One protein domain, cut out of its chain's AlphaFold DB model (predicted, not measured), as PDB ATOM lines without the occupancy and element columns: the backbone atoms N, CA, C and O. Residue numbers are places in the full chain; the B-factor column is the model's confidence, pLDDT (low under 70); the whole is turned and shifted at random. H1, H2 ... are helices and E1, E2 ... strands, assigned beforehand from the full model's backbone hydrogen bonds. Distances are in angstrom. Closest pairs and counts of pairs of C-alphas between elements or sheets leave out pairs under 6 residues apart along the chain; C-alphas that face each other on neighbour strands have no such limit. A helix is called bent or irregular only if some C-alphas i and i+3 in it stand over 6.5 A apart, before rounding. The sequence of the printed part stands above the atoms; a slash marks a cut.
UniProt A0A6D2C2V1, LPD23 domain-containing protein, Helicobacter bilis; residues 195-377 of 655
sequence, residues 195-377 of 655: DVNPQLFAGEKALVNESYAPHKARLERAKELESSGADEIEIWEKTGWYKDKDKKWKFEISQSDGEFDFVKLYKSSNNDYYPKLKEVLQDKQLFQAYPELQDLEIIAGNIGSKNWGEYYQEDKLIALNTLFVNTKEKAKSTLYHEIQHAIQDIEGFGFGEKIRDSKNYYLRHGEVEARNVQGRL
ATOM      1  N   ASP A 195      -9.190 -51.015   7.873       42.66
ATOM      2  CA  ASP A 195      -8.337 -49.953   7.322       42.66
ATOM      3  C   ASP A 195      -9.176 -48.721   6.987       42.66
ATOM      4  O   ASP A 195     -10.183 -48.815   6.286       42.66
ATOM      5  N   VAL A 196      -8.741 -47.570   7.489       41.03
ATOM      6  CA  VAL A 196      -9.375 -46.256   7.289       41.03
ATOM      7  C   VAL A 196      -8.615 -45.400   6.270       41.03
ATOM      8  O   VAL A 196      -8.917 -44.221   6.117       41.03
ATOM      9  N   ASN A 197      -7.657 -45.998   5.550       49.22
ATOM     10  CA  ASN A 197      -6.763 -45.303   4.622       49.22
ATOM     11  C   ASN A 197      -6.935 -45.666   3.130       49.22
ATOM     12  O   ASN A 197      -5.936 -45.942   2.464       49.22
ATOM     13  N   PRO A 198      -8.144 -45.683   2.543       53.75
ATOM     14  CA  PRO A 198      -8.267 -45.944   1.119       53.75
ATOM     15  C   PRO A 198      -8.161 -44.616   0.323       53.75
ATOM     16  O   PRO A 198      -8.792 -43.630   0.675       53.75
ATOM     17  N   GLN A 199      -7.286 -44.537  -0.688       64.62
ATOM     18  CA  GLN A 199      -6.905 -43.265  -1.351       64.62
ATOM     19  C   GLN A 199      -6.824 -43.347  -2.884       64.62
ATOM     20  O   GLN A 199      -6.738 -42.312  -3.539       64.62
ATOM     21  N   LEU A 200      -6.865 -44.552  -3.457       75.12
ATOM     22  CA  LEU A 200      -6.873 -44.775  -4.903       75.12
ATOM     23  C   LEU A 200      -8.262 -45.246  -5.340       75.12
ATOM     24  O   LEU A 200      -8.796 -46.170  -4.723       75.12
ATOM     25  N   PHE A 201      -8.846 -44.647  -6.379       85.12
ATOM     26  CA  PHE A 201     -10.206 -44.995  -6.793       85.12
ATOM     27  C   PHE A 201     -10.197 -46.219  -7.697       85.12
ATOM     28  O   PHE A 201      -9.593 -46.210  -8.766       85.12
ATOM     29  N   ALA A 202     -10.895 -47.260  -7.261       86.62
ATOM     30  CA  ALA A 202     -11.031 -48.542  -7.929       86.62
ATOM     31  C   ALA A 202     -12.492 -48.835  -8.300       86.62
ATOM     32  O   ALA A 202     -13.408 -48.223  -7.747       86.62
ATOM     33  N   GLY A 203     -12.714 -49.770  -9.227       87.69
ATOM     34  CA  GLY A 203     -14.038 -50.078  -9.767       87.69
ATOM     35  C   GLY A 203     -14.405 -51.555  -9.738       87.69
ATOM     36  O   GLY A 203     -13.864 -52.363  -8.985       87.69
ATOM     37  N   GLU A 204     -15.404 -51.918 -10.535       86.12
ATOM     38  CA  GLU A 204     -15.948 -53.275 -10.537       86.12
ATOM     39  C   GLU A 204     -14.931 -54.314 -11.050       86.12
ATOM     40  O   GLU A 204     -15.009 -55.475 -10.635       86.12
ATOM     41  N   LYS A 205     -13.953 -53.940 -11.895       87.38
ATOM     42  CA  LYS A 205     -12.937 -54.885 -12.402       87.38
ATOM     43  C   LYS A 205     -11.911 -55.286 -11.342       87.38
ATOM     44  O   LYS A 205     -11.424 -56.414 -11.397       87.38
ATOM     45  N   ALA A 206     -11.686 -54.470 -10.312       82.12
ATOM     46  CA  ALA A 206     -10.904 -54.880  -9.138       82.12
ATOM     47  C   ALA A 206     -11.486 -56.114  -8.408       82.12
ATOM     48  O   ALA A 206     -10.784 -56.811  -7.673       82.12
ATOM     49  N   LEU A 207     -12.779 -56.416  -8.599       72.44
ATOM     50  CA  LEU A 207     -13.486 -57.501  -7.904       72.44
ATOM     51  C   LEU A 207     -13.262 -58.894  -8.506       72.44
ATOM     52  O   LEU A 207     -13.819 -59.870  -7.999       72.44
ATOM     53  N   VAL A 208     -12.481 -59.008  -9.583       63.75
ATOM     54  CA  VAL A 208     -12.175 -60.297 -10.229       63.75
ATOM     55  C   VAL A 208     -11.340 -61.204  -9.309       63.75
ATOM     56  O   VAL A 208     -11.379 -62.426  -9.440       63.75
ATOM     57  N   ASN A 209     -10.637 -60.628  -8.332       58.56
ATOM     58  CA  ASN A 209      -9.872 -61.364  -7.332       58.56
ATOM     59  C   ASN A 209     -10.741 -61.758  -6.116       58.56
ATOM     60  O   ASN A 209     -11.421 -60.922  -5.521       58.56
ATOM     61  N   GLU A 210     -10.678 -63.027  -5.694       48.31
ATOM     62  CA  GLU A 210     -11.446 -63.566  -4.557       48.31
ATOM     63  C   GLU A 210     -11.172 -62.836  -3.228       48.31
ATOM     64  O   GLU A 210     -12.048 -62.788  -2.359       48.31
ATOM     65  N   SER A 211     -10.002 -62.201  -3.071       48.69
ATOM     66  CA  SER A 211      -9.689 -61.371  -1.897       48.69
ATOM     67  C   SER A 211     -10.586 -60.130  -1.764       48.69
ATOM     68  O   SER A 211     -10.691 -59.574  -0.671       48.69
ATOM     69  N   TYR A 212     -11.279 -59.726  -2.836       52.31
ATOM     70  CA  TYR A 212     -12.217 -58.598  -2.873       52.31
ATOM     71  C   TYR A 212     -13.696 -59.016  -2.756       52.31
ATOM     72  O   TYR A 212     -14.590 -58.177  -2.897       52.31
ATOM     73  N   ALA A 213     -14.001 -60.273  -2.409       44.84
ATOM     74  CA  ALA A 213     -15.378 -60.725  -2.160       44.84
ATOM     75  C   ALA A 213     -16.185 -59.824  -1.182       44.84
ATOM     76  O   ALA A 213     -17.354 -59.545  -1.471       44.84
ATOM     77  N   PRO A 214     -15.600 -59.263  -0.097       48.47
ATOM     78  CA  PRO A 214     -16.291 -58.287   0.756       48.47
ATOM     79  C   PRO A 214     -16.647 -56.963   0.062       48.47
ATOM     80  O   PRO A 214     -17.587 -56.282   0.469       48.47
ATOM     81  N   HIS A 215     -15.897 -56.549  -0.963       57.22
ATOM     82  CA  HIS A 215     -16.234 -55.370  -1.765       57.22
ATOM     83  C   HIS A 215     -17.402 -55.658  -2.713       57.22
ATOM     84  O   HIS A 215     -18.271 -54.802  -2.861       57.22
ATOM     85  N   LYS A 216     -17.490 -56.879  -3.254       57.91
ATOM     86  CA  LYS A 216     -18.612 -57.317  -4.096       57.91
ATOM     87  C   LYS A 216     -19.952 -57.279  -3.356       57.91
ATOM     88  O   LYS A 216     -20.914 -56.727  -3.871       57.91
ATOM     89  N   ALA A 217     -20.010 -57.783  -2.123       54.62
ATOM     90  CA  ALA A 217     -21.229 -57.706  -1.310       54.62
ATOM     91  C   ALA A 217     -21.634 -56.253  -0.978       54.62
ATOM     92  O   ALA A 217     -22.818 -55.921  -0.952       54.62
ATOM     93  N   ARG A 218     -20.651 -55.370  -0.750       60.47
ATOM     94  CA  ARG A 218     -20.891 -53.936  -0.521       60.47
ATOM     95  C   ARG A 218     -21.417 -53.221  -1.765       60.47
ATOM     96  O   ARG A 218     -22.300 -52.382  -1.626       60.47
ATOM     97  N   LEU A 219     -20.939 -53.599  -2.948       69.56
ATOM     98  CA  LEU A 219     -21.429 -53.082  -4.224       69.56
ATOM     99  C   LEU A 219     -22.888 -53.474  -4.487       69.56
ATOM    100  O   LEU A 219     -23.686 -52.618  -4.855       69.56
ATOM    101  N   GLU A 220     -23.259 -54.738  -4.265       69.88
ATOM    102  CA  GLU A 220     -24.662 -55.166  -4.408       69.88
ATOM    103  C   GLU A 220     -25.575 -54.364  -3.472       69.88
ATOM    104  O   GLU A 220     -26.606 -53.840  -3.889       69.88
ATOM    105  N   ARG A 221     -25.135 -54.146  -2.225       59.28
ATOM    106  CA  ARG A 221     -25.870 -53.300  -1.283       59.28
ATOM    107  C   ARG A 221     -25.959 -51.838  -1.733       59.28
ATOM    108  O   ARG A 221     -26.990 -51.204  -1.520       59.28
ATOM    109  N   ALA A 222     -24.909 -51.297  -2.347       64.31
ATOM    110  CA  ALA A 222     -24.918 -49.943  -2.898       64.31
ATOM    111  C   ALA A 222     -25.947 -49.809  -4.036       64.31
ATOM    112  O   ALA A 222     -26.737 -48.865  -4.042       64.31
ATOM    113  N   LYS A 223     -26.020 -50.809  -4.927       78.69
ATOM    114  CA  LYS A 223     -27.017 -50.896  -6.010       78.69
ATOM    115  C   LYS A 223     -28.454 -51.010  -5.473       78.69
ATOM    116  O   LYS A 223     -29.371 -50.393  -6.022       78.69
ATOM    117  N   GLU A 224     -28.670 -51.741  -4.377       72.56
ATOM    118  CA  GLU A 224     -29.971 -51.800  -3.688       72.56
ATOM    119  C   GLU A 224     -30.376 -50.454  -3.066       72.56
ATOM    120  O   GLU A 224     -31.536 -50.045  -3.173       72.56
ATOM    121  N   LEU A 225     -29.435 -49.771  -2.404       61.38
ATOM    122  CA  LEU A 225     -29.666 -48.460  -1.792       61.38
ATOM    123  C   LEU A 225     -29.990 -47.403  -2.857       61.38
ATOM    124  O   LEU A 225     -30.968 -46.676  -2.691       61.38
ATOM    125  N   GLU A 226     -29.256 -47.390  -3.978       84.31
ATOM    126  CA  GLU A 226     -29.570 -46.546  -5.141       84.31
ATOM    127  C   GLU A 226     -30.996 -46.818  -5.646       84.31
ATOM    128  O   GLU A 226     -31.792 -45.892  -5.802       84.31
ATOM    129  N   SER A 227     -31.354 -48.093  -5.840       79.06
ATOM    130  CA  SER A 227     -32.689 -48.495  -6.319       79.06
ATOM    131  C   SER A 227     -33.818 -48.102  -5.358       79.06
ATOM    132  O   SER A 227     -34.964 -47.939  -5.774       79.06
ATOM    133  N   SER A 228     -33.491 -47.937  -4.075       72.62
ATOM    134  CA  SER A 228     -34.413 -47.503  -3.020       72.62
ATOM    135  C   SER A 228     -34.473 -45.977  -2.860       72.62
ATOM    136  O   SER A 228     -35.242 -45.487  -2.034       72.62
ATOM    137  N   GLY A 229     -33.688 -45.224  -3.639       75.69
ATOM    138  CA  GLY A 229     -33.661 -43.762  -3.629       75.69
ATOM    139  C   GLY A 229     -32.765 -43.129  -2.561       75.69
ATOM    140  O   GLY A 229     -32.951 -41.947  -2.276       75.69
ATOM    141  N   ALA A 230     -31.827 -43.880  -1.968       64.50
ATOM    142  CA  ALA A 230     -30.810 -43.315  -1.077       64.50
ATOM    143  C   ALA A 230     -29.922 -42.316  -1.835       64.50
ATOM    144  O   ALA A 230     -29.633 -42.514  -3.021       64.50
ATOM    145  N   ASP A 231     -29.486 -41.249  -1.166       70.88
ATOM    146  CA  ASP A 231     -28.559 -40.297  -1.776       70.88
ATOM    147  C   ASP A 231     -27.113 -40.816  -1.777       70.88
ATOM    148  O   ASP A 231     -26.740 -41.722  -1.039       70.88
ATOM    149  N   GLU A 232     -26.281 -40.245  -2.642       74.00
ATOM    150  CA  GLU A 232     -24.906 -40.695  -2.874       74.00
ATOM    151  C   GLU A 232     -24.028 -40.680  -1.612       74.00
ATOM    152  O   GLU A 232     -23.209 -41.576  -1.403       74.00
ATOM    153  N   ILE A 233     -24.205 -39.669  -0.755       66.00
ATOM    154  CA  ILE A 233     -23.427 -39.547   0.481       66.00
ATOM    155  C   ILE A 233     -23.848 -40.662   1.436       66.00
ATOM    156  O   ILE A 233     -22.988 -41.311   2.028       66.00
ATOM    157  N   GLU A 234     -25.149 -40.933   1.529       58.41
ATOM    158  CA  GLU A 234     -25.690 -42.052   2.296       58.41
ATOM    159  C   GLU A 234     -25.180 -43.410   1.776       58.41
ATOM    160  O   GLU A 234     -24.816 -44.280   2.573       58.41
ATOM    161  N   ILE A 235     -25.119 -43.606   0.455       58.22
ATOM    162  CA  ILE A 235     -24.599 -44.838  -0.159       58.22
ATOM    163  C   ILE A 235     -23.112 -45.018   0.183       58.22
ATOM    164  O   ILE A 235     -22.722 -46.098   0.645       58.22
ATOM    165  N   TRP A 236     -22.308 -43.962   0.047       63.97
ATOM    166  CA  TRP A 236     -20.889 -43.957   0.414       63.97
ATOM    167  C   TRP A 236     -20.670 -44.274   1.890       63.97
ATOM    168  O   TRP A 236     -19.901 -45.178   2.213       63.97
ATOM    169  N   GLU A 237     -21.376 -43.595   2.792       56.41
ATOM    170  CA  GLU A 237     -21.239 -43.798   4.240       56.41
ATOM    171  C   GLU A 237     -21.609 -45.232   4.656       56.41
ATOM    172  O   GLU A 237     -20.983 -45.811   5.544       56.41
ATOM    173  N   LYS A 238     -22.591 -45.849   3.986       52.75
ATOM    174  CA  LYS A 238     -23.059 -47.206   4.315       52.75
ATOM    175  C   LYS A 238     -22.250 -48.326   3.672       52.75
ATOM    176  O   LYS A 238     -22.267 -49.453   4.176       52.75
ATOM    177  N   THR A 239     -21.603 -48.070   2.538       58.06
ATOM    178  CA  THR A 239     -21.024 -49.140   1.706       58.06
ATOM    179  C   THR A 239     -19.560 -48.925   1.338       58.06
ATOM    180  O   THR A 239     -18.891 -49.888   0.962       58.06
ATOM    181  N   GLY A 240     -19.037 -47.705   1.456       65.50
ATOM    182  CA  GLY A 240     -17.742 -47.320   0.893       65.50
ATOM    183  C   GLY A 240     -17.712 -47.363  -0.638       65.50
ATOM    184  O   GLY A 240     -16.631 -47.383  -1.217       65.50
ATOM    185  N   TRP A 241     -18.883 -47.429  -1.281       74.44
ATOM    186  CA  TRP A 241     -19.066 -47.299  -2.719       74.44
ATOM    187  C   TRP A 241     -19.878 -46.052  -3.017       74.44
ATOM    188  O   TRP A 241     -20.764 -45.684  -2.253       74.44
ATOM    189  N   TYR A 242     -19.597 -45.429  -4.145       81.56
ATOM    190  CA  TYR A 242     -20.339 -44.280  -4.635       81.56
ATOM    191  C   TYR A 242     -20.438 -44.392  -6.160       81.56
ATOM    192  O   TYR A 242     -19.609 -45.055  -6.797       81.56
ATOM    193  N   LYS A 243     -21.494 -43.839  -6.744       86.38
ATOM    194  CA  LYS A 243     -21.699 -43.791  -8.184       86.38
ATOM    195  C   LYS A 243     -21.278 -42.431  -8.723       86.38
ATOM    196  O   LYS A 243     -21.996 -41.431  -8.636       86.38
ATOM    197  N   ASP A 244     -20.118 -42.424  -9.361       86.69
ATOM    198  CA  ASP A 244     -19.485 -41.189  -9.785       86.69
ATOM    199  C   ASP A 244     -20.253 -40.485 -10.931       86.69
ATOM    200  O   ASP A 244     -21.216 -41.005 -11.514       86.69
ATOM    201  N   LYS A 245     -19.851 -39.263 -11.284       79.44
ATOM    202  CA  LYS A 245     -20.430 -38.447 -12.359       79.44
ATOM    203  C   LYS A 245     -20.426 -39.152 -13.721       79.44
ATOM    204  O   LYS A 245     -21.331 -38.909 -14.520       79.44
ATOM    205  N   ASP A 246     -19.468 -40.045 -13.953       73.75
ATOM    206  CA  ASP A 246     -19.376 -40.929 -15.127       73.75
ATOM    207  C   ASP A 246     -20.342 -42.137 -15.080       73.75
ATOM    208  O   ASP A 246     -20.381 -42.950 -16.004       73.75
ATOM    209  N   LYS A 247     -21.181 -42.225 -14.039       83.19
ATOM    210  CA  LYS A 247     -22.156 -43.293 -13.764       83.19
ATOM    211  C   LYS A 247     -21.534 -44.651 -13.447       83.19
ATOM    212  O   LYS A 247     -22.256 -45.653 -13.460       83.19
ATOM    213  N   LYS A 248     -20.241 -44.691 -13.126       86.94
ATOM    214  CA  LYS A 248     -19.533 -45.899 -12.699       86.94
ATOM    215  C   LYS A 248     -19.502 -46.004 -11.181       86.94
ATOM    216  O   LYS A 248     -19.433 -45.004 -10.473       86.94
ATOM    217  N   TRP A 249     -19.559 -47.237 -10.691       87.69
ATOM    218  CA  TRP A 249     -19.379 -47.524  -9.276       87.69
ATOM    219  C   TRP A 249     -17.899 -47.485  -8.929       87.69
ATOM    220  O   TRP A 249     -17.094 -48.170  -9.562       87.69
ATOM    221  N   LYS A 250     -17.564 -46.696  -7.911       89.81
ATOM    222  CA  LYS A 250     -16.200 -46.520  -7.427       89.81
ATOM    223  C   LYS A 250     -16.129 -46.776  -5.931       89.81
ATOM    224  O   LYS A 250     -17.054 -46.464  -5.184       89.81
ATOM    225  N   PHE A 251     -15.009 -47.329  -5.500       81.19
ATOM    226  CA  PHE A 251     -14.608 -47.440  -4.103       81.19
ATOM    227  C   PHE A 251     -13.131 -47.077  -3.988       81.19
ATOM    228  O   PHE A 251     -12.467 -46.848  -4.993       81.19
ATOM    229  N   GLU A 252     -12.600 -47.018  -2.774       74.94
ATOM    230  CA  GLU A 252     -11.187 -46.706  -2.573       74.94
ATOM    231  C   GLU A 252     -10.385 -47.959  -2.151       74.94
ATOM    232  O   GLU A 252     -10.853 -48.773  -1.346       74.94
ATOM    233  N   ILE A 253      -9.152 -48.091  -2.654       73.69
ATOM    234  CA  ILE A 253      -8.134 -49.038  -2.165       73.69
ATOM    235  C   ILE A 253      -6.990 -48.298  -1.464       73.69
ATOM    236  O   ILE A 253      -6.702 -47.136  -1.760       73.69
ATOM    237  N   SER A 254      -6.359 -48.953  -0.487       69.56
ATOM    238  CA  SER A 254      -5.374 -48.331   0.406       69.56
ATOM    239  C   SER A 254      -3.979 -48.305  -0.207       69.56
ATOM    240  O   SER A 254      -3.471 -49.324  -0.664       69.56
ATOM    241  N   GLN A 255      -3.359 -47.120  -0.183       66.12
ATOM    242  CA  GLN A 255      -1.992 -46.861  -0.667       66.12
ATOM    243  C   GLN A 255      -0.940 -47.016   0.452       66.12
ATOM    244  O   GLN A 255       0.255 -46.778   0.250       66.12
ATOM    245  N   SER A 256      -1.373 -47.413   1.658       57.28
ATOM    246  CA  SER A 256      -0.544 -47.470   2.873       57.28
ATOM    247  C   SER A 256       0.642 -48.437   2.783       57.28
ATOM    248  O   SER A 256       1.655 -48.222   3.446       57.28
ATOM    249  N   ASP A 257       0.550 -49.474   1.944       56.97
ATOM    250  CA  ASP A 257       1.619 -50.462   1.744       56.97
ATOM    251  C   ASP A 257       2.622 -50.059   0.655       56.97
ATOM    252  O   ASP A 257       3.607 -50.763   0.465       56.97
ATOM    253  N   GLY A 258       2.402 -48.946  -0.056       70.38
ATOM    254  CA  GLY A 258       3.211 -48.518  -1.195       70.38
ATOM    255  C   GLY A 258       4.620 -48.056  -0.830       70.38
ATOM    256  O   GLY A 258       4.929 -46.857  -0.876       70.38
ATOM    257  N   GLU A 259       5.505 -48.977  -0.459       80.12
ATOM    258  CA  GLU A 259       6.921 -48.672  -0.288       80.12
ATOM    259  C   GLU A 259       7.537 -48.351  -1.653       80.12
ATOM    260  O   GLU A 259       7.611 -49.190  -2.548       80.12
ATOM    261  N   PHE A 260       7.955 -47.096  -1.808       84.31
ATOM    262  CA  PHE A 260       8.484 -46.568  -3.057       84.31
ATOM    263  C   PHE A 260      10.014 -46.478  -3.017       84.31
ATOM    264  O   PHE A 260      10.588 -45.757  -2.185       84.31
ATOM    265  N   ASP A 261      10.668 -47.195  -3.929       85.12
ATOM    266  CA  ASP A 261      12.115 -47.194  -4.140       85.12
ATOM    267  C   ASP A 261      12.517 -46.089  -5.127       85.12
ATOM    268  O   ASP A 261      12.755 -46.294  -6.321       85.12
ATOM    269  N   PHE A 262      12.616 -44.876  -4.584       81.19
ATOM    270  CA  PHE A 262      13.031 -43.687  -5.326       81.19
ATOM    271  C   PHE A 262      14.440 -43.811  -5.929       81.19
ATOM    272  O   PHE A 262      14.709 -43.264  -6.997       81.19
ATOM    273  N   VAL A 263      15.348 -44.543  -5.273       79.56
ATOM    274  CA  VAL A 263      16.729 -44.704  -5.754       79.56
ATOM    275  C   VAL A 263      16.748 -45.574  -7.004       79.56
ATOM    276  O   VAL A 263      17.465 -45.252  -7.956       79.56
ATOM    277  N   LYS A 264      15.972 -46.660  -7.021       83.44
ATOM    278  CA  LYS A 264      15.863 -47.538  -8.188       83.44
ATOM    279  C   LYS A 264      15.236 -46.821  -9.382       83.44
ATOM    280  O   LYS A 264      15.785 -46.932 -10.476       83.44
ATOM    281  N   LEU A 265      14.190 -46.020  -9.158       82.50
ATOM    282  CA  LEU A 265      13.601 -45.169 -10.199       82.50
ATOM    283  C   LEU A 265      14.619 -44.163 -10.764       82.50
ATOM    284  O   LEU A 265      14.751 -44.007 -11.972       82.50
ATOM    285  N   TYR A 266      15.371 -43.467  -9.908       74.25
ATOM    286  CA  TYR A 266      16.310 -42.454 -10.396       74.25
ATOM    287  C   TYR A 266      17.507 -43.080 -11.127       74.25
ATOM    288  O   TYR A 266      18.004 -42.524 -12.104       74.25
ATOM    289  N   LYS A 267      17.977 -44.257 -10.698       73.94
ATOM    290  CA  LYS A 267      19.072 -44.975 -11.374       73.94
ATOM    291  C   LYS A 267      18.693 -45.467 -12.768       73.94
ATOM    292  O   LYS A 267      19.574 -45.532 -13.623       73.94
ATOM    293  N   SER A 268      17.427 -45.801 -13.002       69.38
ATOM    294  CA  SER A 268      16.979 -46.274 -14.312       69.38
ATOM    295  C   SER A 268      16.964 -45.172 -15.374       69.38
ATOM    296  O   SER A 268      17.208 -45.461 -16.540       69.38
ATOM    297  N   SER A 269      16.828 -43.903 -14.962       63.84
ATOM    298  CA  SER A 269      16.843 -42.738 -15.866       63.84
ATOM    299  C   SER A 269      18.109 -42.570 -16.718       63.84
ATOM    300  O   SER A 269      18.081 -41.858 -17.716       63.84
ATOM    301  N   ASN A 270      19.214 -43.228 -16.346       62.66
ATOM    302  CA  ASN A 270      20.518 -43.073 -16.996       62.66
ATOM    303  C   ASN A 270      20.955 -44.278 -17.854       62.66
ATOM    304  O   ASN A 270      22.048 -44.228 -18.410       62.66
ATOM    305  N   ASN A 271      20.167 -45.361 -17.932       59.12
ATOM    306  CA  ASN A 271      20.659 -46.676 -18.385       59.12
ATOM    307  C   ASN A 271      19.805 -47.376 -19.471       59.12
ATOM    308  O   ASN A 271      19.905 -48.596 -19.588       59.12
ATOM    309  N   ASP A 272      18.959 -46.666 -20.233       68.06
ATOM    310  CA  ASP A 272      18.031 -47.253 -21.235       68.06
ATOM    311  C   ASP A 272      17.188 -48.434 -20.694       68.06
ATOM    312  O   ASP A 272      16.733 -49.307 -21.430       68.06
ATOM    313  N   TYR A 273      16.994 -48.476 -19.373       79.81
ATOM    314  CA  TYR A 273      16.262 -49.513 -18.661       79.81
ATOM    315  C   TYR A 273      14.985 -48.909 -18.089       79.81
ATOM    316  O   TYR A 273      15.052 -47.950 -17.321       79.81
ATOM    317  N   TYR A 274      13.837 -49.499 -18.412       86.38
ATOM    318  CA  TYR A 274      12.540 -49.083 -17.887       86.38
ATOM    319  C   TYR A 274      12.069 -50.104 -16.849       86.38
ATOM    320  O   TYR A 274      11.650 -51.202 -17.215       86.38
ATOM    321  N   PRO A 275      12.202 -49.815 -15.538       90.31
ATOM    322  CA  PRO A 275      11.751 -50.737 -14.513       90.31
ATOM    323  C   PRO A 275      10.237 -50.895 -14.587       90.31
ATOM    324  O   PRO A 275       9.505 -49.937 -14.846       90.31
ATOM    325  N   LYS A 276       9.768 -52.097 -14.266       94.06
ATOM    326  CA  LYS A 276       8.339 -52.351 -14.086       94.06
ATOM    327  C   LYS A 276       7.814 -51.671 -12.823       94.06
ATOM    328  O   LYS A 276       8.554 -51.488 -11.855       94.06
ATOM    329  N   LEU A 277       6.520 -51.380 -12.753       94.44
ATOM    330  CA  LEU A 277       5.927 -50.730 -11.584       94.44
ATOM    331  C   LEU A 277       6.156 -51.526 -10.292       94.44
ATOM    332  O   LEU A 277       6.590 -50.948  -9.293       94.44
ATOM    333  N   LYS A 278       6.009 -52.859 -10.325       94.06
ATOM    334  CA  LYS A 278       6.293 -53.732  -9.165       94.06
ATOM    335  C   LYS A 278       7.729 -53.665  -8.660       94.06
ATOM    336  O   LYS A 278       8.030 -54.126  -7.564       94.06
ATOM    337  N   GLU A 279       8.653 -53.190  -9.487       91.56
ATOM    338  CA  GLU A 279      10.059 -53.119  -9.134       91.56
ATOM    339  C   GLU A 279      10.405 -51.880  -8.322       91.56
ATOM    340  O   GLU A 279      11.381 -51.932  -7.576       91.56
ATOM    341  N   VAL A 280       9.643 -50.797  -8.481       91.94
ATOM    342  CA  VAL A 280       9.882 -49.507  -7.813       91.94
ATOM    343  C   VAL A 280       8.803 -49.161  -6.793       91.94
ATOM    344  O   VAL A 280       9.059 -48.345  -5.914       91.94
ATOM    345  N   LEU A 281       7.625 -49.782  -6.869       91.56
ATOM    346  CA  LEU A 281       6.530 -49.605  -5.926       91.56
ATOM    347  C   LEU A 281       6.082 -50.971  -5.406       91.56
ATOM    348  O   LEU A 281       5.588 -51.798  -6.166       91.56
ATOM    349  N   GLN A 282       6.238 -51.208  -4.106       85.75
ATOM    350  CA  GLN A 282       5.799 -52.446  -3.457       85.75
ATOM    351  C   GLN A 282       4.364 -52.321  -2.927       85.75
ATOM    352  O   GLN A 282       4.138 -52.435  -1.730       85.75
ATOM    353  N   ASP A 283       3.383 -52.095  -3.803       82.38
ATOM    354  CA  ASP A 283       1.977 -51.951  -3.402       82.38
ATOM    355  C   ASP A 283       1.183 -53.247  -3.627       82.38
ATOM    356  O   ASP A 283       0.681 -53.543  -4.712       82.38
ATOM    357  N   LYS A 284       1.075 -54.055  -2.569       77.38
ATOM    358  CA  LYS A 284       0.383 -55.351  -2.629       77.38
ATOM    359  C   LYS A 284      -1.107 -55.207  -2.922       77.38
ATOM    360  O   LYS A 284      -1.647 -56.070  -3.603       77.38
ATOM    361  N   GLN A 285      -1.763 -54.172  -2.399       72.81
ATOM    362  CA  GLN A 285      -3.206 -53.998  -2.580       72.81
ATOM    363  C   GLN A 285      -3.515 -53.574  -4.007       72.81
ATOM    364  O   GLN A 285      -4.375 -54.173  -4.649       72.81
ATOM    365  N   LEU A 286      -2.742 -52.622  -4.533       84.44
ATOM    366  CA  LEU A 286      -2.820 -52.212  -5.929       84.44
ATOM    367  C   LEU A 286      -2.691 -53.409  -6.870       84.44
ATOM    368  O   LEU A 286      -3.545 -53.618  -7.725       84.44
ATOM    369  N   PHE A 287      -1.658 -54.232  -6.685       84.94
ATOM    370  CA  PHE A 287      -1.394 -55.367  -7.571       84.94
ATOM    371  C   PHE A 287      -2.316 -56.567  -7.351       84.94
ATOM    372  O   PHE A 287      -2.394 -57.440  -8.212       84.94
ATOM    373  N   GLN A 288      -2.999 -56.642  -6.208       80.94
ATOM    374  CA  GLN A 288      -4.065 -57.618  -5.993       80.94
ATOM    375  C   GLN A 288      -5.361 -57.196  -6.683       80.94
ATOM    376  O   GLN A 288      -6.028 -58.064  -7.246       80.94
ATOM    377  N   ALA A 289      -5.703 -55.905  -6.632       79.12
ATOM    378  CA  ALA A 289      -6.847 -55.337  -7.345       79.12
ATOM    379  C   ALA A 289      -6.631 -55.371  -8.862       79.12
ATOM    380  O   ALA A 289      -7.518 -55.785  -9.601       79.12
ATOM    381  N   TYR A 290      -5.432 -54.997  -9.307       87.62
ATOM    382  CA  TYR A 290      -5.071 -54.862 -10.714       87.62
ATOM    383  C   TYR A 290      -3.720 -55.532 -10.992       87.62
ATOM    384  O   TYR A 290      -2.673 -54.872 -11.003       87.62
ATOM    385  N   PRO A 291      -3.705 -56.858 -11.203       88.56
ATOM    386  CA  PRO A 291      -2.477 -57.590 -11.477       88.56
ATOM    387  C   PRO A 291      -1.729 -57.084 -12.712       88.56
ATOM    388  O   PRO A 291      -0.499 -57.088 -12.686       88.56
ATOM    389  N   GLU A 292      -2.428 -56.605 -13.749       89.81
ATOM    390  CA  GLU A 292      -1.791 -56.069 -14.961       89.81
ATOM    391  C   GLU A 292      -0.882 -54.858 -14.699       89.81
ATOM    392  O   GLU A 292       0.115 -54.682 -15.398       89.81
ATOM    393  N   LEU A 293      -1.145 -54.071 -13.649       93.62
ATOM    394  CA  LEU A 293      -0.321 -52.905 -13.316       93.62
ATOM    395  C   LEU A 293       1.095 -53.293 -12.884       93.62
ATOM    396  O   LEU A 293       2.003 -52.475 -12.965       93.62
ATOM    397  N   GLN A 294       1.319 -54.536 -12.452       93.25
ATOM    398  CA  GLN A 294       2.641 -55.015 -12.040       93.25
ATOM    399  C   GLN A 294       3.703 -54.893 -13.131       93.25
ATOM    400  O   GLN A 294       4.883 -54.721 -12.810       93.25
ATOM    401  N   ASP A 295       3.300 -55.045 -14.391       94.12
ATOM    402  CA  ASP A 295       4.199 -55.098 -15.541       94.12
ATOM    403  C   ASP A 295       4.266 -53.780 -16.322       94.12
ATOM    404  O   ASP A 295       4.996 -53.716 -17.307       94.12
ATOM    405  N   LEU A 296       3.577 -52.737 -15.848       94.88
ATOM    406  CA  LEU A 296       3.606 -51.399 -16.428       94.88
ATOM    407  C   LEU A 296       5.029 -50.829 -16.395       94.88
ATOM    408  O   LEU A 296       5.669 -50.826 -15.340       94.88
ATOM    409  N   GLU A 297       5.531 -50.356 -17.532       93.19
ATOM    410  CA  GLU A 297       6.884 -49.804 -17.624       93.19
ATOM    411  C   GLU A 297       6.931 -48.355 -17.139       93.19
ATOM    412  O   GLU A 297       5.989 -47.584 -17.342       93.19
ATOM    413  N   ILE A 298       8.040 -47.981 -16.492       92.19
ATOM    414  CA  ILE A 298       8.254 -46.621 -15.999       92.19
ATOM    415  C   ILE A 298       9.499 -46.009 -16.627       92.19
ATOM    416  O   ILE A 298      10.620 -46.489 -16.448       92.19
ATOM    417  N   ILE A 299       9.300 -44.875 -17.289       89.06
ATOM    418  CA  ILE A 299      10.359 -44.039 -17.839       89.06
ATOM    419  C   ILE A 299      10.563 -42.854 -16.900       89.06
ATOM    420  O   ILE A 299       9.685 -42.016 -16.736       89.06
ATOM    421  N   ALA A 300      11.739 -42.753 -16.290       85.56
ATOM    422  CA  ALA A 300      12.130 -41.576 -15.522       85.56
ATOM    423  C   ALA A 300      13.163 -40.787 -16.325       85.56
ATOM    424  O   ALA A 300      14.185 -41.343 -16.714       85.56
ATOM    425  N   GLY A 301      12.938 -39.501 -16.574       77.38
ATOM    426  CA  GLY A 301      13.909 -38.678 -17.296       77.38
ATOM    427  C   GLY A 301      13.383 -37.293 -17.637       77.38
ATOM    428  O   GLY A 301      12.309 -36.896 -17.194       77.38
ATOM    429  N   ASN A 302      14.133 -36.543 -18.442       77.19
ATOM    430  CA  ASN A 302      13.597 -35.333 -19.054       77.19
ATOM    431  C   ASN A 302      12.747 -35.728 -20.267       77.19
ATOM    432  O   ASN A 302      13.280 -36.029 -21.331       77.19
ATOM    433  N   ILE A 303      11.429 -35.716 -20.092       71.31
ATOM    434  CA  ILE A 303      10.463 -36.198 -21.090       71.31
ATOM    435  C   ILE A 303      10.010 -35.109 -22.078       71.31
ATOM    436  O   ILE A 303       9.048 -35.289 -22.815       71.31
ATOM    437  N   GLY A 304      10.676 -33.946 -22.101       64.12
ATOM    438  CA  GLY A 304      10.412 -32.863 -23.062       64.12
ATOM    439  C   GLY A 304       9.079 -32.121 -22.872       64.12
ATOM    440  O   GLY A 304       8.847 -31.106 -23.531       64.12
ATOM    441  N   SER A 305       8.223 -32.576 -21.953       65.25
ATOM    442  CA  SER A 305       6.994 -31.905 -21.528       65.25
ATOM    443  C   SER A 305       7.222 -31.082 -20.251       65.25
ATOM    444  O   SER A 305       8.153 -31.323 -19.478       65.25
ATOM    445  N   LYS A 306       6.367 -30.078 -20.008       67.19
ATOM    446  CA  LYS A 306       6.351 -29.320 -18.739       67.19
ATOM    447  C   LYS A 306       5.557 -30.032 -17.630       67.19
ATOM    448  O   LYS A 306       5.361 -29.448 -16.566       67.19
ATOM    449  N   ASN A 307       5.093 -31.256 -17.880       74.56
ATOM    450  CA  ASN A 307       4.291 -32.028 -16.938       74.56
ATOM    451  C   ASN A 307       5.195 -32.774 -15.948       74.56
ATOM    452  O   ASN A 307       6.369 -33.028 -16.228       74.56
ATOM    453  N   TRP A 308       4.646 -33.090 -14.774       78.62
ATOM    454  CA  TRP A 308       5.362 -33.811 -13.716       78.62
ATOM    455  C   TRP A 308       5.417 -35.313 -14.010       78.62
ATOM    456  O   TRP A 308       6.449 -35.939 -13.767       78.62
ATOM    457  N   GLY A 309       4.350 -35.852 -14.594       85.31
ATOM    458  CA  GLY A 309       4.265 -37.186 -15.165       85.31
ATOM    459  C   GLY A 309       3.299 -37.211 -16.352       85.31
ATOM    460  O   GLY A 309       2.712 -36.180 -16.699       85.31
ATOM    461  N   GLU A 310       3.237 -38.354 -17.026       87.81
ATOM    462  CA  GLU A 310       2.247 -38.659 -18.061       87.81
ATOM    463  C   GLU A 310       2.069 -40.183 -18.154       87.81
ATOM    464  O   GLU A 310       3.048 -40.922 -18.295       87.81
ATOM    465  N   TYR A 311       0.832 -40.662 -18.086       89.81
ATOM    466  CA  TYR A 311       0.457 -42.019 -18.469       89.81
ATOM    467  C   TYR A 311       0.114 -42.066 -19.964       89.81
ATOM    468  O   TYR A 311      -0.781 -41.352 -20.412       89.81
ATOM    469  N   TYR A 312       0.799 -42.915 -20.734       84.50
ATOM    470  CA  TYR A 312       0.492 -43.131 -22.152       84.50
ATOM    471  C   TYR A 312      -0.391 -44.366 -22.315       84.50
ATOM    472  O   TYR A 312       0.058 -45.500 -22.113       84.50
ATOM    473  N   GLN A 313      -1.648 -44.147 -22.704       80.62
ATOM    474  CA  GLN A 313      -2.662 -45.200 -22.766       80.62
ATOM    475  C   GLN A 313      -2.351 -46.284 -23.809       80.62
ATOM    476  O   GLN A 313      -2.558 -47.466 -23.534       80.62
ATOM    477  N   GLU A 314      -1.867 -45.902 -24.991       80.12
ATOM    478  CA  GLU A 314      -1.582 -46.836 -26.093       80.12
ATOM    479  C   GLU A 314      -0.395 -47.751 -25.774       80.12
ATOM    480  O   GLU A 314      -0.450 -48.961 -25.990       80.12
ATOM    481  N   ASP A 315       0.656 -47.177 -25.188       80.62
ATOM    482  CA  ASP A 315       1.893 -47.896 -24.890       80.62
ATOM    483  C   ASP A 315       1.875 -48.578 -23.512       80.62
ATOM    484  O   ASP A 315       2.783 -49.342 -23.189       80.62
ATOM    485  N   LYS A 316       0.849 -48.308 -22.688       86.38
ATOM    486  CA  LYS A 316       0.734 -48.779 -21.297       86.38
ATOM    487  C   LYS A 316       2.012 -48.495 -20.495       86.38
ATOM    488  O   LYS A 316       2.565 -49.385 -19.847       86.38
ATOM    489  N   LEU A 317       2.468 -47.242 -20.521       90.31
ATOM    490  CA  LEU A 317       3.685 -46.811 -19.824       90.31
ATOM    491  C   LEU A 317       3.451 -45.537 -19.008       90.31
ATOM    492  O   LEU A 317       2.651 -44.682 -19.387       90.31
ATOM    493  N   ILE A 318       4.184 -45.393 -17.903       93.19
ATOM    494  CA  ILE A 318       4.224 -44.165 -17.098       93.19
ATOM    495  C   ILE A 318       5.545 -43.443 -17.336       93.19
ATOM    496  O   ILE A 318       6.623 -44.005 -17.150       93.19
ATOM    497  N   ALA A 319       5.471 -42.167 -17.676       90.31
ATOM    498  CA  ALA A 319       6.608 -41.270 -17.727       90.31
ATOM    499  C   ALA A 319       6.614 -40.336 -16.516       90.31
ATOM    500  O   ALA A 319       5.603 -39.728 -16.185       90.31
ATOM    501  N   LEU A 320       7.769 -40.180 -15.870       89.44
ATOM    502  CA  LEU A 320       7.985 -39.251 -14.764       89.44
ATOM    503  C   LEU A 320       9.106 -38.273 -15.106       89.44
ATOM    504  O   LEU A 320      10.231 -38.666 -15.436       89.44
ATOM    505  N   ASN A 321       8.815 -36.981 -14.974       83.56
ATOM    506  CA  ASN A 321       9.767 -35.927 -15.277       83.56
ATOM    507  C   ASN A 321      10.684 -35.641 -14.085       83.56
ATOM    508  O   ASN A 321      10.318 -34.920 -13.150       83.56
ATOM    509  N   THR A 322      11.912 -36.158 -14.133       79.62
ATOM    510  CA  THR A 322      12.868 -36.068 -13.016       79.62
ATOM    511  C   THR A 322      13.281 -34.636 -12.663       79.62
ATOM    512  O   THR A 322      13.747 -34.407 -11.546       79.62
ATOM    513  N   LEU A 323      13.058 -33.654 -13.549       74.00
ATOM    514  CA  LEU A 323      13.268 -32.232 -13.247       74.00
ATOM    515  C   LEU A 323      12.248 -31.690 -12.233       74.00
ATOM    516  O   LEU A 323      12.580 -30.799 -11.449       74.00
ATOM    517  N   PHE A 324      11.024 -32.224 -12.233       73.06
ATOM    518  CA  PHE A 324       9.930 -31.770 -11.367       73.06
ATOM    519  C   PHE A 324       9.695 -32.712 -10.180       73.06
ATOM    520  O   PHE A 324       9.443 -32.242  -9.065       73.06
ATOM    521  N   VAL A 325       9.880 -34.024 -10.366       74.94
ATOM    522  CA  VAL A 325       9.730 -35.043  -9.313       74.94
ATOM    523  C   VAL A 325      11.035 -35.333  -8.558       74.94
ATOM    524  O   VAL A 325      11.454 -36.470  -8.363       74.94
ATOM    525  N   ASN A 326      11.708 -34.274  -8.113       72.06
ATOM    526  CA  ASN A 326      13.063 -34.340  -7.557       72.06
ATOM    527  C   ASN A 326      13.172 -34.805  -6.089       72.06
ATOM    528  O   ASN A 326      14.271 -34.824  -5.536       72.06
ATOM    529  N   THR A 327      12.062 -35.175  -5.447       73.56
ATOM    530  CA  THR A 327      12.051 -35.775  -4.104       73.56
ATOM    531  C   THR A 327      11.242 -37.064  -4.105       73.56
ATOM    532  O   THR A 327      10.370 -37.254  -4.957       73.56
ATOM    533  N   LYS A 328      11.500 -37.937  -3.124       75.88
ATOM    534  CA  LYS A 328      10.775 -39.205  -2.961       75.88
ATOM    535  C   LYS A 328       9.267 -38.980  -2.874       75.88
ATOM    536  O   LYS A 328       8.510 -39.725  -3.484       75.88
ATOM    537  N   GLU A 329       8.843 -37.957  -2.144       75.12
ATOM    538  CA  GLU A 329       7.439 -37.627  -1.901       75.12
ATOM    539  C   GLU A 329       6.761 -37.164  -3.191       75.12
ATOM    540  O   GLU A 329       5.735 -37.721  -3.564       75.12
ATOM    541  N   LYS A 330       7.378 -36.225  -3.927       76.00
ATOM    542  CA  LYS A 330       6.847 -35.733  -5.207       76.00
ATOM    543  C   LYS A 330       6.775 -36.830  -6.260       76.00
ATOM    544  O   LYS A 330       5.791 -36.917  -6.984       76.00
ATOM    545  N   ALA A 331       7.812 -37.658  -6.357       81.62
ATOM    546  CA  ALA A 331       7.830 -38.774  -7.293       81.62
ATOM    547  C   ALA A 331       6.792 -39.832  -6.925       81.62
ATOM    548  O   ALA A 331       6.110 -40.324  -7.815       81.62
ATOM    549  N   LYS A 332       6.613 -40.134  -5.633       85.31
ATOM    550  CA  LYS A 332       5.590 -41.075  -5.173       85.31
ATOM    551  C   LYS A 332       4.175 -40.558  -5.446       85.31
ATOM    552  O   LYS A 332       3.353 -41.314  -5.950       85.31
ATOM    553  N   SER A 333       3.887 -39.295  -5.130       81.56
ATOM    554  CA  SER A 333       2.550 -38.721  -5.324       81.56
ATOM    555  C   SER A 333       2.200 -38.552  -6.800       81.56
ATOM    556  O   SER A 333       1.094 -38.902  -7.201       81.56
ATOM    557  N   THR A 334       3.168 -38.137  -7.624       86.19
ATOM    558  CA  THR A 334       3.012 -38.105  -9.087       86.19
ATOM    559  C   THR A 334       2.835 -39.516  -9.648       86.19
ATOM    560  O   THR A 334       1.954 -39.742 -10.460       86.19
ATOM    561  N   LEU A 335       3.595 -40.507  -9.172       91.62
ATOM    562  CA  LEU A 335       3.423 -41.893  -9.615       91.62
ATOM    563  C   LEU A 335       2.010 -42.416  -9.325       91.62
ATOM    564  O   LEU A 335       1.419 -43.053 -10.187       91.62
ATOM    565  N   TYR A 336       1.442 -42.128  -8.152       90.88
ATOM    566  CA  TYR A 336       0.062 -42.518  -7.851       90.88
ATOM    567  C   TYR A 336      -0.996 -41.777  -8.668       90.88
ATOM    568  O   TYR A 336      -2.034 -42.366  -8.964       90.88
ATOM    569  N   HIS A 337      -0.730 -40.530  -9.056       91.44
ATOM    570  CA  HIS A 337      -1.559 -39.796 -10.011       91.44
ATOM    571  C   HIS A 337      -1.596 -40.519 -11.367       91.44
ATOM    572  O   HIS A 337      -2.672 -40.856 -11.853       91.44
ATOM    573  N   GLU A 338      -0.434 -40.883 -11.914       92.69
ATOM    574  CA  GLU A 338      -0.368 -41.618 -13.186       92.69
ATOM    575  C   GLU A 338      -0.944 -43.044 -13.078       92.69
ATOM    576  O   GLU A 338      -1.577 -43.543 -14.007       92.69
ATOM    577  N   ILE A 339      -0.792 -43.708 -11.924       94.06
ATOM    578  CA  ILE A 339      -1.453 -44.995 -11.648       94.06
ATOM    579  C   ILE A 339      -2.978 -44.837 -11.647       94.06
ATOM    580  O   ILE A 339      -3.671 -45.741 -12.113       94.06
ATOM    581  N   GLN A 340      -3.517 -43.716 -11.151       92.94
ATOM    582  CA  GLN A 340      -4.957 -43.472 -11.207       92.94
ATOM    583  C   GLN A 340      -5.439 -43.396 -12.660       92.94
ATOM    584  O   GLN A 340      -6.469 -43.991 -12.966       92.94
ATOM    585  N   HIS A 341      -4.683 -42.779 -13.571       90.94
ATOM    586  CA  HIS A 341      -5.002 -42.830 -15.002       90.94
ATOM    587  C   HIS A 341      -4.972 -44.251 -15.565       90.94
ATOM    588  O   HIS A 341      -5.891 -44.646 -16.281       90.94
ATOM    589  N   ALA A 342      -3.981 -45.062 -15.190       91.69
ATOM    590  CA  ALA A 342      -3.945 -46.465 -15.600       91.69
ATOM    591  C   ALA A 342      -5.171 -47.254 -15.093       91.69
ATOM    592  O   ALA A 342      -5.724 -48.074 -15.821       91.69
ATOM    593  N   ILE A 343      -5.648 -46.983 -13.872       91.88
ATOM    594  CA  ILE A 343      -6.883 -47.590 -13.350       91.88
ATOM    595  C   ILE A 343      -8.115 -47.081 -14.091       91.88
ATOM    596  O   ILE A 343      -9.001 -47.876 -14.395       91.88
ATOM    597  N   GLN A 344      -8.178 -45.788 -14.410       88.81
ATOM    598  CA  GLN A 344      -9.271 -45.225 -15.203       88.81
ATOM    599  C   GLN A 344      -9.369 -45.904 -16.571       88.81
ATOM    600  O   GLN A 344     -10.470 -46.248 -16.996       88.81
ATOM    601  N   ASP A 345      -8.235 -46.162 -17.222       88.38
ATOM    602  CA  ASP A 345      -8.166 -46.912 -18.477       88.38
ATOM    603  C   ASP A 345      -8.621 -48.374 -18.308       88.38
ATOM    604  O   ASP A 345      -9.449 -48.859 -19.084       88.38
ATOM    605  N   ILE A 346      -8.172 -49.060 -17.249       87.94
ATOM    606  CA  ILE A 346      -8.629 -50.424 -16.943       87.94
ATOM    607  C   ILE A 346     -10.141 -50.443 -16.720       87.94
ATOM    608  O   ILE A 346     -10.837 -51.240 -17.344       87.94
ATOM    609  N   GLU A 347     -10.681 -49.590 -15.854       85.81
ATOM    610  CA  GLU A 347     -12.090 -49.598 -15.439       85.81
ATOM    611  C   GLU A 347     -13.035 -48.955 -16.470       85.81
ATOM    612  O   GLU A 347     -14.249 -49.197 -16.455       85.81
ATOM    613  N   GLY A 348     -12.493 -48.175 -17.407       82.50
ATOM    614  CA  GLY A 348     -13.273 -47.303 -18.280       82.50
ATOM    615  C   GLY A 348     -13.985 -46.215 -17.477       82.50
ATOM    616  O   GLY A 348     -15.193 -46.035 -17.626       82.50
ATOM    617  N   PHE A 349     -13.269 -45.569 -16.557       86.38
ATOM    618  CA  PHE A 349     -13.725 -44.351 -15.884       86.38
ATOM    619  C   PHE A 349     -13.531 -43.139 -16.795       86.38
ATOM    620  O   PHE A 349     -12.828 -43.226 -17.799       86.38
ATOM    621  N   GLY A 350     -14.135 -42.004 -16.431       69.69
ATOM    622  CA  GLY A 350     -13.871 -40.747 -17.136       69.69
ATOM    623  C   GLY A 350     -12.368 -40.451 -17.174       69.69
ATOM    624  O   GLY A 350     -11.738 -40.363 -16.121       69.69
ATOM    625  N   PHE A 351     -11.812 -40.310 -18.373       65.38
ATOM    626  CA  PHE A 351     -10.383 -40.182 -18.639       65.38
ATOM    627  C   PHE A 351      -9.952 -38.710 -18.830       65.38
ATOM    628  O   PHE A 351     -10.767 -37.776 -18.811       65.38
ATOM    629  N   GLY A 352      -8.638 -38.478 -18.895       55.22
ATOM    630  CA  GLY A 352      -8.025 -37.143 -18.931       55.22
ATOM    631  C   GLY A 352      -7.489 -36.691 -20.296       55.22
ATOM    632  O   GLY A 352      -7.157 -35.516 -20.452       55.22
ATOM    633  N   GLU A 353      -7.383 -37.573 -21.295       53.88
ATOM    634  CA  GLU A 353      -6.492 -37.317 -22.436       53.88
ATOM    635  C   GLU A 353      -6.879 -36.166 -23.393       53.88
ATOM    636  O   GLU A 353      -7.999 -35.648 -23.468       53.88
ATOM    637  N   LYS A 354      -5.848 -35.745 -24.140       46.56
ATOM    638  CA  LYS A 354      -5.747 -34.546 -24.981       46.56
ATOM    639  C   LYS A 354      -6.818 -34.466 -26.076       46.56
ATOM    640  O   LYS A 354      -6.594 -34.863 -27.219       46.56
ATOM    641  N   ILE A 355      -7.894 -33.730 -25.805       40.22
ATOM    642  CA  ILE A 355      -8.534 -32.921 -26.852       40.22
ATOM    643  C   ILE A 355      -7.783 -31.590 -26.955       40.22
ATOM    644  O   ILE A 355      -7.378 -31.000 -25.959       40.22
ATOM    645  N   ARG A 356      -7.591 -31.165 -28.203       40.72
ATOM    646  CA  ARG A 356      -6.743 -30.108 -28.785       40.72
ATOM    647  C   ARG A 356      -6.767 -28.695 -28.161       40.72
ATOM    648  O   ARG A 356      -6.201 -27.793 -28.775       40.72
ATOM    649  N   ASP A 357      -7.371 -28.484 -26.994       43.50
ATOM    650  CA  ASP A 357      -7.452 -27.181 -26.332       43.50
ATOM    651  C   ASP A 357      -6.985 -27.250 -24.864       43.50
ATOM    652  O   ASP A 357      -7.622 -27.847 -23.994       43.50
ATOM    653  N   SER A 358      -5.845 -26.617 -24.585       50.59
ATOM    654  CA  SER A 358      -5.147 -26.650 -23.291       50.59
ATOM    655  C   SER A 358      -5.900 -25.955 -22.151       50.59
ATOM    656  O   SER A 358      -5.516 -26.099 -20.992       50.59
ATOM    657  N   LYS A 359      -6.972 -25.209 -22.445       51.38
ATOM    658  CA  LYS A 359      -7.695 -24.404 -21.446       51.38
ATOM    659  C   LYS A 359      -8.618 -25.205 -20.521       51.38
ATOM    660  O   LYS A 359      -8.901 -24.727 -19.430       51.38
ATOM    661  N   ASN A 360      -9.040 -26.411 -20.914       59.97
ATOM    662  CA  ASN A 360     -10.053 -27.193 -20.183       59.97
ATOM    663  C   ASN A 360      -9.542 -28.521 -19.598       59.97
ATOM    664  O   ASN A 360     -10.301 -29.209 -18.921       59.97
ATOM    665  N   TYR A 361      -8.273 -28.879 -19.828       63.28
ATOM    666  CA  TYR A 361      -7.683 -30.138 -19.355       63.28
ATOM    667  C   TYR A 361      -7.800 -30.304 -17.831       63.28
ATOM    668  O   TYR A 361      -8.336 -31.300 -17.362       63.28
ATOM    669  N   TYR A 362      -7.443 -29.275 -17.054       66.62
ATOM    670  CA  TYR A 362      -7.534 -29.312 -15.587       66.62
ATOM    671  C   TYR A 362      -8.960 -29.490 -15.048       66.62
ATOM    672  O   TYR A 362      -9.133 -29.916 -13.910       66.62
ATOM    673  N   LEU A 363      -9.982 -29.155 -15.841       68.38
ATOM    674  CA  LEU A 363     -11.380 -29.322 -15.452       68.38
ATOM    675  C   LEU A 363     -11.916 -30.717 -15.795       68.38
ATOM    676  O   LEU A 363     -13.030 -31.036 -15.384       68.38
ATOM    677  N   ARG A 364     -11.176 -31.557 -16.533       75.44
ATOM    678  CA  ARG A 364     -11.602 -32.924 -16.863       75.44
ATOM    679  C   ARG A 364     -11.801 -33.737 -15.594       75.44
ATOM    680  O   ARG A 364     -10.968 -33.711 -14.694       75.44
ATOM    681  N   HIS A 365     -12.906 -34.475 -15.531       82.50
ATOM    682  CA  HIS A 365     -13.255 -35.249 -14.339       82.50
ATOM    683  C   HIS A 365     -12.196 -36.305 -13.994       82.50
ATOM    684  O   HIS A 365     -11.828 -36.405 -12.828       82.50
ATOM    685  N   GLY A 366     -11.629 -36.993 -14.994       83.12
ATOM    686  CA  GLY A 366     -10.523 -37.939 -14.792       83.12
ATOM    687  C   GLY A 366      -9.264 -37.295 -14.205       83.12
ATOM    688  O   GLY A 366      -8.652 -37.847 -13.294       83.12
ATOM    689  N   GLU A 367      -8.928 -36.077 -14.638       83.44
ATOM    690  CA  GLU A 367      -7.795 -35.319 -14.089       83.44
ATOM    691  C   GLU A 367      -8.043 -34.791 -12.681       83.44
ATOM    692  O   GLU A 367      -7.163 -34.804 -11.821       83.44
ATOM    693  N   VAL A 368      -9.260 -34.320 -12.412       82.19
ATOM    694  CA  VAL A 368      -9.671 -33.910 -11.065       82.19
ATOM    695  C   VAL A 368      -9.617 -35.106 -10.112       82.19
ATOM    696  O   VAL A 368      -9.163 -34.956  -8.980       82.19
ATOM    697  N   GLU A 369     -10.020 -36.295 -10.562       88.19
ATOM    698  CA  GLU A 369      -9.919 -37.536  -9.794       88.19
ATOM    699  C   GLU A 369      -8.459 -37.921  -9.510       88.19
ATOM    700  O   GLU A 369      -8.109 -38.156  -8.352       88.19
ATOM    701  N   ALA A 370      -7.585 -37.918 -10.518       87.12
ATOM    702  CA  ALA A 370      -6.166 -38.231 -10.342       87.12
ATOM    703  C   ALA A 370      -5.456 -37.213  -9.426       87.12
ATOM    704  O   ALA A 370      -4.646 -37.582  -8.568       87.12
ATOM    705  N   ARG A 371      -5.799 -35.920  -9.515       83.12
ATOM    706  CA  ARG A 371      -5.335 -34.896  -8.556       83.12
ATOM    707  C   ARG A 371      -5.905 -35.105  -7.154       83.12
ATOM    708  O   ARG A 371      -5.205 -34.847  -6.177       83.12
ATOM    709  N   ASN A 372      -7.137 -35.596  -7.033       82.31
ATOM    710  CA  ASN A 372      -7.739 -35.935  -5.743       82.31
ATOM    711  C   ASN A 372      -6.980 -37.089  -5.067       82.31
ATOM    712  O   ASN A 372      -6.692 -36.995  -3.877       82.31
ATOM    713  N   VAL A 373      -6.570 -38.118  -5.820       83.88
ATOM    714  CA  VAL A 373      -5.674 -39.184  -5.324       83.88
ATOM    715  C   VAL A 373      -4.358 -38.593  -4.820       83.88
ATOM    716  O   VAL A 373      -3.950 -38.852  -3.687       83.88
ATOM    717  N   GLN A 374      -3.716 -37.742  -5.626       76.94
ATOM    718  CA  GLN A 374      -2.464 -37.086  -5.251       76.94
ATOM    719  C   GLN A 374      -2.610 -36.254  -3.963       76.94
ATOM    720  O   GLN A 374      -1.787 -36.363  -3.055       76.94
ATOM    721  N   GLY A 375      -3.675 -35.453  -3.857       68.75
ATOM    722  CA  GLY A 375      -3.957 -34.632  -2.679       68.75
ATOM    723  C   GLY A 375      -4.292 -35.454  -1.433       68.75
ATOM    724  O   GLY A 375      -3.929 -35.058  -0.325       68.75
ATOM    725  N   ARG A 376      -4.939 -36.614  -1.598       68.25
ATOM    726  CA  ARG A 376      -5.266 -37.546  -0.508       68.25
ATOM    727  C   ARG A 376      -4.038 -38.273   0.037       68.25
ATOM    728  O   ARG A 376      -3.948 -38.437   1.254       68.25
ATOM    729  N   LEU A 377      -3.055 -38.586  -0.807       64.19
ATOM    730  CA  LEU A 377      -1.760 -39.114  -0.361       64.19
ATOM    731  C   LEU A 377      -1.012 -38.130   0.556       64.19
ATOM    732  O   LEU A 377      -0.412 -38.528   1.557       64.19
TER     733      LEU A 377
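Overview. This is residues 195 to 377 of the 655 residues of the protein "LPD23 domain-containing protein" of Helicobacter bilis (UniProt A0A6D2C2V1). The long helix H8 runs through the middle between two small sheets, lying over E5 and E6 of one and beside E1 of the other, and H9 folds back on it as a helical hairpin. At the far end of the sheet E1 E3 E2 sits a second helical hairpin, H2 and H3, while short helices H4, H5, H7, H6 and H1 form a string between the two sheets, and the loop of residues 354 to 360 sticks out. The printed part has 183 residues, with nine named helices and six named strands in the order E1 H1 H2 H3 E2 E3 H4 H5 H6 H7 E4 E5 E6 H8 H9. Sheet E1 E3 E2 is antiparallel, sheet E4 E6 E5 is mixed, and the class is mixed, helices and strands. The whole is compact, with a radius of gyration of the C-alphas of 16.9 A and spans of 56 by 39 by 26 A.

Arrangement. From the first printed residue, E1, residues 198 to 202, is an edge strand antiparallel to E3, residues 249 to 254, with N 202 and O 251 2.8 A apart. E3 also pairs with E2, residues 241 to 243, in a hairpin, with N 250 and O 242 2.8 A apart; this pairing is staggered, using residues 249 to 251 of E3, while E1 takes 251 to 254. H2, residues 210 to 227, is on this sheet and runs slantwise, at 48 degrees to E2 on the local plane. H2 and H3, residues 232 to 239, touch as a helical hairpin, the C-alphas of Arg 218 and Thr 239 closest at 5.3 A, at a steep tilt of 39 degrees, opposite ways. H1, residues 204 to 208, touches H6, residues 284 to 289, the C-alphas of Ala 206 and Ala 289 closest at 4.5 A. H7, residues 291 to 295, touches H5, residues 277 to 280, closest at the C-alphas of Lys 278 and Gln 294, 4.8 A. H4, residues 262 to 268, only just touches H5, with 3 pairs of C-alphas within 8 A, the closest those of Leu 265 and Val 280, 6.2 A. E6, residues 317 to 321, is parallel to E4, residues 297 to 301, N 320 and O 299 being 2.8 A apart, and forms a hairpin with E5, residues 309 to 312, N 319 and O 310 being 2.8 A apart. H8, residues 328 to 347, lies over E6 and E5 at a height over the sheet of 8.7 A, along the strands. H9, residues 365 to 377, touches H8, the C-alphas of His 337 and Ala 370 closest at 4.9 A, at a steep tilt of 39 degrees, opposite ways. The C-alphas of Leu 200 in E1 and Val 373 in H9 are their closest, 5.7 A. Every O i to N i+4 pair is within hydrogen-bond range in H3, H4, H6, H8 and H9; H2 has 12 of 14, H1 and H7 have 0 of 1 but 2 of 2 O i to N i+3 pairs each, and H5 is too short for an i+4 pair.

Along the chain. E1 begins at C-alpha 198, (-8.267, -45.944, 1.119). H2 is 26.1 A long and irregular, C-alphas 211 and 214 being 7.8 A apart. E3 is 17.0 A long, E4 13.2 A and E6 13.3 A. H8 measures 28.0 A, from C-alpha 328 at (10.775, -39.205, -2.961). H9 measures 18.5 A and ends at C-alpha 377, (-1.760, -39.114, -0.361).

Size, cuts and confidence. The two C-alphas farthest apart, those of Ser 228 and Asn 271, are 57.2 A apart. The printed part has no cut, and its one long link joins H8 to H9 over 17 residues. The mean pLDDT of the printed part is 75.5; 59 residues are under 70, among them residues 208 to 222 and 350 to 363.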